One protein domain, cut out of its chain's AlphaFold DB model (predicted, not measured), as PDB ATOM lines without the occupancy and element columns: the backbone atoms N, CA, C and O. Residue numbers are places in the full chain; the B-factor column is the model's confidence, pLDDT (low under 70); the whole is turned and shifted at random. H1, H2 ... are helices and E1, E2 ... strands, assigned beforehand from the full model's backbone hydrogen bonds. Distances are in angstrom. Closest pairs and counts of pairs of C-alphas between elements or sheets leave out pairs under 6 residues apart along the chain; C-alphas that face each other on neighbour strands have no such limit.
ATOM      1  N   GLU A   7      -4.498  39.391 -20.418       92.81
ATOM      2  CA  GLU A   7      -5.849  39.940 -20.589       92.81
ATOM      3  C   GLU A   7      -6.598  39.256 -21.734       92.81
ATOM      4  O   GLU A   7      -7.782  38.939 -21.602       92.81
ATOM      5  N   LYS A   8      -5.911  38.975 -22.849       93.88
ATOM      6  CA  LYS A   8      -6.509  38.232 -23.966       93.88
ATOM      7  C   LYS A   8      -6.867  36.807 -23.568       93.88
ATOM      8  O   LYS A   8      -7.921  36.334 -23.973       93.88
ATOM      9  N   SER A   9      -6.043  36.145 -22.759       92.88
ATOM     10  CA  SER A   9      -6.363  34.820 -22.219       92.88
ATOM     11  C   SER A   9      -7.593  34.865 -21.306       92.88
ATOM     12  O   SER A   9      -8.502  34.053 -21.475       92.88
ATOM     13  N   LEU A  10      -7.675  35.847 -20.400       93.19
ATOM     14  CA  LEU A  10      -8.836  36.037 -19.520       93.19
ATOM     15  C   LEU A  10     -10.135  36.230 -20.312       93.19
ATOM     16  O   LEU A  10     -11.159  35.638 -19.969       93.19
ATOM     17  N   GLN A  11     -10.085  37.027 -21.383       93.62
ATOM     18  CA  GLN A  11     -11.228  37.266 -22.267       93.62
ATOM     19  C   GLN A  11     -11.578  36.035 -23.109       93.62
ATOM     20  O   GLN A  11     -12.743  35.648 -23.161       93.62
ATOM     21  N   ALA A  12     -10.586  35.398 -23.738       94.50
ATOM     22  CA  ALA A  12     -10.792  34.258 -24.631       94.50
ATOM     23  C   ALA A  12     -11.377  33.043 -23.897       94.50
ATOM     24  O   ALA A  12     -12.295  32.402 -24.407       94.50
ATOM     25  N   TYR A  13     -10.896  32.761 -22.683       93.06
ATOM     26  CA  TYR A  13     -11.432  31.699 -21.821       93.06
ATOM     27  C   TYR A  13     -12.578  32.167 -20.926       93.06
ATOM     28  O   TYR A  13     -13.126  31.378 -20.153       93.06
ATOM     29  N   ASN A  14     -12.959  33.441 -21.045       93.62
ATOM     30  CA  ASN A  14     -14.117  34.026 -20.392       93.62
ATOM     31  C   ASN A  14     -14.124  33.788 -18.865       93.62
ATOM     32  O   ASN A  14     -15.177  33.578 -18.260       93.62
ATOM     33  N   ILE A  15     -12.931  33.819 -18.257       93.00
ATOM     34  CA  ILE A  15     -12.688  33.442 -16.856       93.00
ATOM     35  C   ILE A  15     -13.537  34.295 -15.912       93.00
ATOM     36  O   ILE A  15     -14.122  33.773 -14.971       93.00
ATOM     37  N   GLY A  16     -13.718  35.581 -16.215       90.25
ATOM     38  CA  GLY A  16     -14.541  36.472 -15.396       90.25
ATOM     39  C   GLY A  16     -16.024  36.084 -15.288       90.25
ATOM     40  O   GLY A  16     -16.669  36.510 -14.338       90.25
ATOM     41  N   LYS A  17     -16.585  35.288 -16.216       91.06
ATOM     42  CA  LYS A  17     -18.012  34.901 -16.165       91.06
ATOM     43  C   LYS A  17     -18.292  33.631 -15.370       91.06
ATOM     44  O   LYS A  17     -19.416  33.467 -14.916       91.06
ATOM     45  N   TRP A  18     -17.322  32.726 -15.259       91.69
ATOM     46  CA  TRP A  18     -17.500  31.447 -14.558       91.69
ATOM     47  C   TRP A  18     -16.598  31.309 -13.332       91.69
ATOM     48  O   TRP A  18     -16.888  30.517 -12.445       91.69
ATOM     49  N   GLY A  19     -15.498  32.057 -13.285       87.06
ATOM     50  CA  GLY A  19     -14.498  31.945 -12.233       87.06
ATOM     51  C   GLY A  19     -14.865  32.676 -10.947       87.06
ATOM     52  O   GLY A  19     -14.201  32.448  -9.947       87.06
ATOM     53  N   GLU A  20     -15.875  33.554 -10.967       88.19
ATOM     54  CA  GLU A  20     -16.422  34.262  -9.790       88.19
ATOM     55  C   GLU A  20     -15.365  34.928  -8.882       88.19
ATOM     56  O   GLU A  20     -15.542  35.049  -7.674       88.19
ATOM     57  N   GLY A  21     -14.243  35.368  -9.462       88.75
ATOM     58  CA  GLY A  21     -13.132  35.979  -8.722       88.75
ATOM     59  C   GLY A  21     -12.172  34.993  -8.046       88.75
ATOM     60  O   GLY A  21     -11.188  35.431  -7.464       88.75
ATOM     61  N   TYR A  22     -12.406  33.684  -8.159       90.94
ATOM     62  CA  TYR A  22     -11.499  32.646  -7.664       90.94
ATOM     63  C   TYR A  22     -10.395  32.288  -8.651       90.94
ATOM     64  O   TYR A  22      -9.384  31.740  -8.237       90.94
ATOM     65  N   PHE A  23     -10.581  32.546  -9.946       94.12
ATOM     66  CA  PHE A  23      -9.620  32.175 -10.985       94.12
ATOM     67  C   PHE A  23      -9.077  33.401 -11.707       94.12
ATOM     68  O   PHE A  23      -9.836  34.289 -12.100       94.12
ATOM     69  N   ASN A  24      -7.767  33.408 -11.944       92.94
ATOM     70  CA  ASN A  24      -7.086  34.465 -12.684       92.94
ATOM     71  C   ASN A  24      -5.863  33.916 -13.443       92.94
ATOM     72  O   ASN A  24      -5.505  32.749 -13.303       92.94
ATOM     73  N   VAL A  25      -5.213  34.747 -14.255       93.50
ATOM     74  CA  VAL A  25      -3.972  34.406 -14.963       93.50
ATOM     75  C   VAL A  25      -2.825  35.228 -14.375       93.50
ATOM     76  O   VAL A  25      -2.903  36.453 -14.315       93.50
ATOM     77  N   SER A  26      -1.754  34.562 -13.938       93.06
ATOM     78  CA  SER A  26      -0.559  35.214 -13.395       93.06
ATOM     79  C   SER A  26       0.206  35.998 -14.465       93.06
ATOM     80  O   SER A  26       0.044  35.774 -15.664       93.06
ATOM     81  N   ALA A  27       1.141  36.853 -14.037       91.56
ATOM     82  CA  ALA A  27       2.056  37.560 -14.941       91.56
ATOM     83  C   ALA A  27       2.922  36.621 -15.809       91.56
ATOM     84  O   ALA A  27       3.410  37.031 -16.857       91.56
ATOM     85  N   THR A  28       3.099  35.362 -15.396       91.81
ATOM     86  CA  THR A  28       3.817  34.331 -16.164       91.81
ATOM     87  C   THR A  28       2.904  33.543 -17.107       91.81
ATOM     88  O   THR A  28       3.382  32.671 -17.825       91.81
ATOM     89  N   GLY A  29       1.599  33.832 -17.121       93.00
ATOM     90  CA  GLY A  29       0.615  33.163 -17.971       93.00
ATOM     91  C   GLY A  29       0.025  31.877 -17.385       93.00
ATOM     92  O   GLY A  29      -0.658  31.151 -18.103       93.00
ATOM     93  N   HIS A  30       0.263  31.575 -16.105       95.12
ATOM     94  CA  HIS A  30      -0.307  30.395 -15.451       95.12
ATOM     95  C   HIS A  30      -1.684  30.689 -14.859       95.12
ATOM     96  O   HIS A  30      -1.952  31.805 -14.422       95.12
ATOM     97  N   LEU A  31      -2.546  29.674 -14.797       94.44
ATOM     98  CA  LEU A  31      -3.821  29.773 -14.090       94.44
ATOM     99  C   LEU A  31      -3.567  29.750 -12.577       94.44
ATOM    100  O   LEU A  31      -2.934  28.822 -12.062       94.44
ATOM    101  N   VAL A  32      -4.071  30.761 -11.875       95.62
ATOM    102  CA  VAL A  32      -3.974  30.887 -10.420       95.62
ATOM    103  C   VAL A  32      -5.349  30.839  -9.773       95.62
ATOM    104  O   VAL A  32      -6.341  31.249 -10.380       95.62
ATOM    105  N   VAL A  33      -5.385  30.334  -8.540       94.69
ATOM    106  CA  VAL A  33      -6.572  30.334  -7.685       94.69
ATOM    107  C   VAL A  33      -6.382  31.307  -6.532       94.69
ATOM    108  O   VAL A  33      -5.485  31.123  -5.706       94.69
ATOM    109  N   ASP A  34      -7.254  32.304  -6.460       90.19
ATOM    110  CA  ASP A  34      -7.348  33.251  -5.358       90.19
ATOM    111  C   ASP A  34      -8.331  32.708  -4.317       90.19
ATOM    112  O   ASP A  34      -9.532  32.578  -4.555       90.19
ATOM    113  N   ALA A  35      -7.830  32.358  -3.133       78.00
ATOM    114  CA  ALA A  35      -8.709  32.020  -2.022       78.00
ATOM    115  C   ALA A  35      -9.268  33.318  -1.424       78.00
ATOM    116  O   ALA A  35      -8.494  34.195  -1.041       78.00
ATOM    117  N   ALA A  36     -10.593  33.405  -1.269       72.75
ATOM    118  CA  ALA A  36     -11.352  34.585  -0.817       72.75
ATOM    119  C   ALA A  36     -10.918  35.213   0.536       72.75
ATOM    120  O   ALA A  36     -11.479  36.213   0.974       72.75
ATOM    121  N   ASN A  37      -9.912  34.657   1.211       78.06
ATOM    122  CA  ASN A  37      -9.554  34.931   2.599       78.06
ATOM    123  C   ASN A  37      -8.219  35.701   2.721       78.06
ATOM    124  O   ASN A  37      -7.507  35.505   3.707       78.06
ATOM    125  N   ASN A  38      -7.827  36.499   1.715       77.06
ATOM    126  CA  ASN A  38      -6.513  37.173   1.639       77.06
ATOM    127  C   ASN A  38      -5.309  36.220   1.780       77.06
ATOM    128  O   ASN A  38      -4.257  36.585   2.309       77.06
ATOM    129  N   LYS A  39      -5.458  34.970   1.336       84.69
ATOM    130  CA  LYS A  39      -4.335  34.029   1.271       84.69
ATOM    131  C   LYS A  39      -3.576  34.227  -0.046       84.69
ATOM    132  O   LYS A  39      -4.174  34.697  -1.010       84.69
ATOM    133  N   PRO A  40      -2.286  33.854  -0.108       89.69
ATOM    134  CA  PRO A  40      -1.541  33.880  -1.360       89.69
ATOM    135  C   PRO A  40      -2.239  33.058  -2.449       89.69
ATOM    136  O   PRO A  40      -2.732  31.962  -2.170       89.69
ATOM    137  N   ALA A  41      -2.239  33.583  -3.673       92.19
ATOM    138  CA  ALA A  41      -2.750  32.883  -4.841       92.19
ATOM    139  C   ALA A  41      -1.973  31.578  -5.080       92.19
ATOM    140  O   ALA A  41      -0.746  31.531  -4.941       92.19
ATOM    141  N   ILE A  42      -2.684  30.519  -5.456       94.38
ATOM    142  CA  ILE A  42      -2.099  29.203  -5.724       94.38
ATOM    143  C   ILE A  42      -1.897  29.044  -7.231       94.38
ATOM    144  O   ILE A  42      -2.865  29.069  -7.986       94.38
ATOM    145  N   ASP A  43      -0.656  28.830  -7.669       95.25
ATOM    146  CA  ASP A  43      -0.330  28.515  -9.064       95.25
ATOM    147  C   ASP A  43      -0.631  27.038  -9.371       95.25
ATOM    148  O   ASP A  43       0.047  26.127  -8.882       95.25
ATOM    149  N   LEU A  44      -1.644  26.797 -10.208       94.69
ATOM    150  CA  LEU A  44      -2.084  25.444 -10.548       94.69
ATOM    151  C   LEU A  44      -1.075  24.684 -11.409       94.69
ATOM    152  O   LEU A  44      -0.996  23.458 -11.306       94.69
ATOM    153  N   HIS A  45      -0.271  25.378 -12.217       94.62
ATOM    154  CA  HIS A  45       0.821  24.740 -12.946       94.62
ATOM    155  C   HIS A  45       1.858  24.192 -11.960       94.62
ATOM    156  O   HIS A  45       2.282  23.040 -12.083       94.62
ATOM    157  N   ARG A  46       2.213  24.969 -10.928       93.81
ATOM    158  CA  ARG A  46       3.141  24.508  -9.885       93.81
ATOM    159  C   ARG A  46       2.568  23.344  -9.079       93.81
ATOM    160  O   ARG A  46       3.304  22.399  -8.801       93.81
ATOM    161  N   VAL A  47       1.282  23.389  -8.732       92.75
ATOM    162  CA  VAL A  47       0.602  22.267  -8.061       92.75
ATOM    163  C   VAL A  47       0.655  21.007  -8.922       92.75
ATOM    164  O   VAL A  47       1.003  19.950  -8.411       92.75
ATOM    165  N   ALA A  48       0.375  21.112 -10.222       91.19
ATOM    166  CA  ALA A  48       0.418  19.971 -11.134       91.19
ATOM    167  C   ALA A  48       1.836  19.390 -11.282       91.19
ATOM    168  O   ALA A  48       1.999  18.173 -11.322       91.19
ATOM    169  N   GLU A  49       2.864  20.241 -11.325       92.94
ATOM    170  CA  GLU A  49       4.268  19.814 -11.320       92.94
ATOM    171  C   GLU A  49       4.629  19.045 -10.045       92.94
ATOM    172  O   GLU A  49       5.184  17.953 -10.123       92.94
ATOM    173  N   LEU A  50       4.264  19.574  -8.873       89.56
ATOM    174  CA  LEU A  50       4.492  18.895  -7.594       89.56
ATOM    175  C   LEU A  50       3.726  17.570  -7.517       89.56
ATOM    176  O   LEU A  50       4.293  16.563  -7.106       89.56
ATOM    177  N   ALA A  51       2.472  17.561  -7.971       87.75
ATOM    178  CA  ALA A  51       1.619  16.379  -8.006       87.75
ATOM    179  C   ALA A  51       2.172  15.271  -8.912       87.75
ATOM    180  O   ALA A  51       2.026  14.102  -8.578       87.75
ATOM    181  N   ARG A  52       2.812  15.621 -10.037       85.50
ATOM    182  CA  ARG A  52       3.516  14.662 -10.907       85.50
ATOM    183  C   ARG A  52       4.765  14.080 -10.248       85.50
ATOM    184  O   ARG A  52       5.103  12.930 -10.500       85.50
ATOM    185  N   GLN A  53       5.469  14.892  -9.462       82.94
ATOM    186  CA  GLN A  53       6.724  14.517  -8.800       82.94
ATOM    187  C   GLN A  53       6.485  13.682  -7.537       82.94
ATOM    188  O   GLN A  53       7.310  12.846  -7.184       82.94
ATOM    189  N   SER A  54       5.354  13.885  -6.859       75.00
ATOM    190  CA  SER A  54       4.852  12.967  -5.842       75.00
ATOM    191  C   SER A  54       4.185  11.781  -6.539       75.00
ATOM    192  O   SER A  54       3.224  11.988  -7.268       75.00
TER     193      SER A  54
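This is residues 7 to 54 of the 73 residues of the protein "Arginine decarboxylase" of bacterium BMS3Abin11 (UniProt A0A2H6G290). A small two-strand hairpin, E1 and E2, forms the middle, with short helices H1 and H2 beside E1 and helix H3 leading away from E2, its residues 47 to 53 and Ser 54 sticking out as an arm. Residues 34 to 41 loop out and fold back, and residues 42 to 43 pair antiparallel with residues 32 to 33 of E2. The 48 printed residues, class mixed, run H1 H2 E1 E2 H3; the whole is only just loose, close to compact, with a radius of gyration of the C-alphas of 11.6 A and spans of 33 by 25 by 18 A.

E1 is residues 23 to 25 and E2 31 to 33. H1 is residues 7 to 12, from C-alpha 7 at (-5.849, 39.940, -20.589); H2 is 15 to 18. H3, residues 44 to 53, is 14.1 A long and ends with C-alpha 53 at (6.724, 14.517, -8.800).

E1 and E2 are antiparallel at 142 degrees, with N 32 and O 24 2.8 A apart, within hydrogen-bond range. The closest C-alphas of E1 and H1 are Val 25 and Leu 10, 6.9 A; of E1 and H2, Phe 23 and Ile 15, 6.7 A; of E2 and H3, Val 32 and Leu 44, 5.8 A. H1 and H3 are apart. Every O i to N i+4 pair is within hydrogen-bond range in H1 and H3; H2 is too short for one.

The C-alphas of Gln 11 and Ser 54, the two farthest apart, are 33.4 A apart. The printed part has no cut, no link is long, and no printed residue is under 70 in pLDDT.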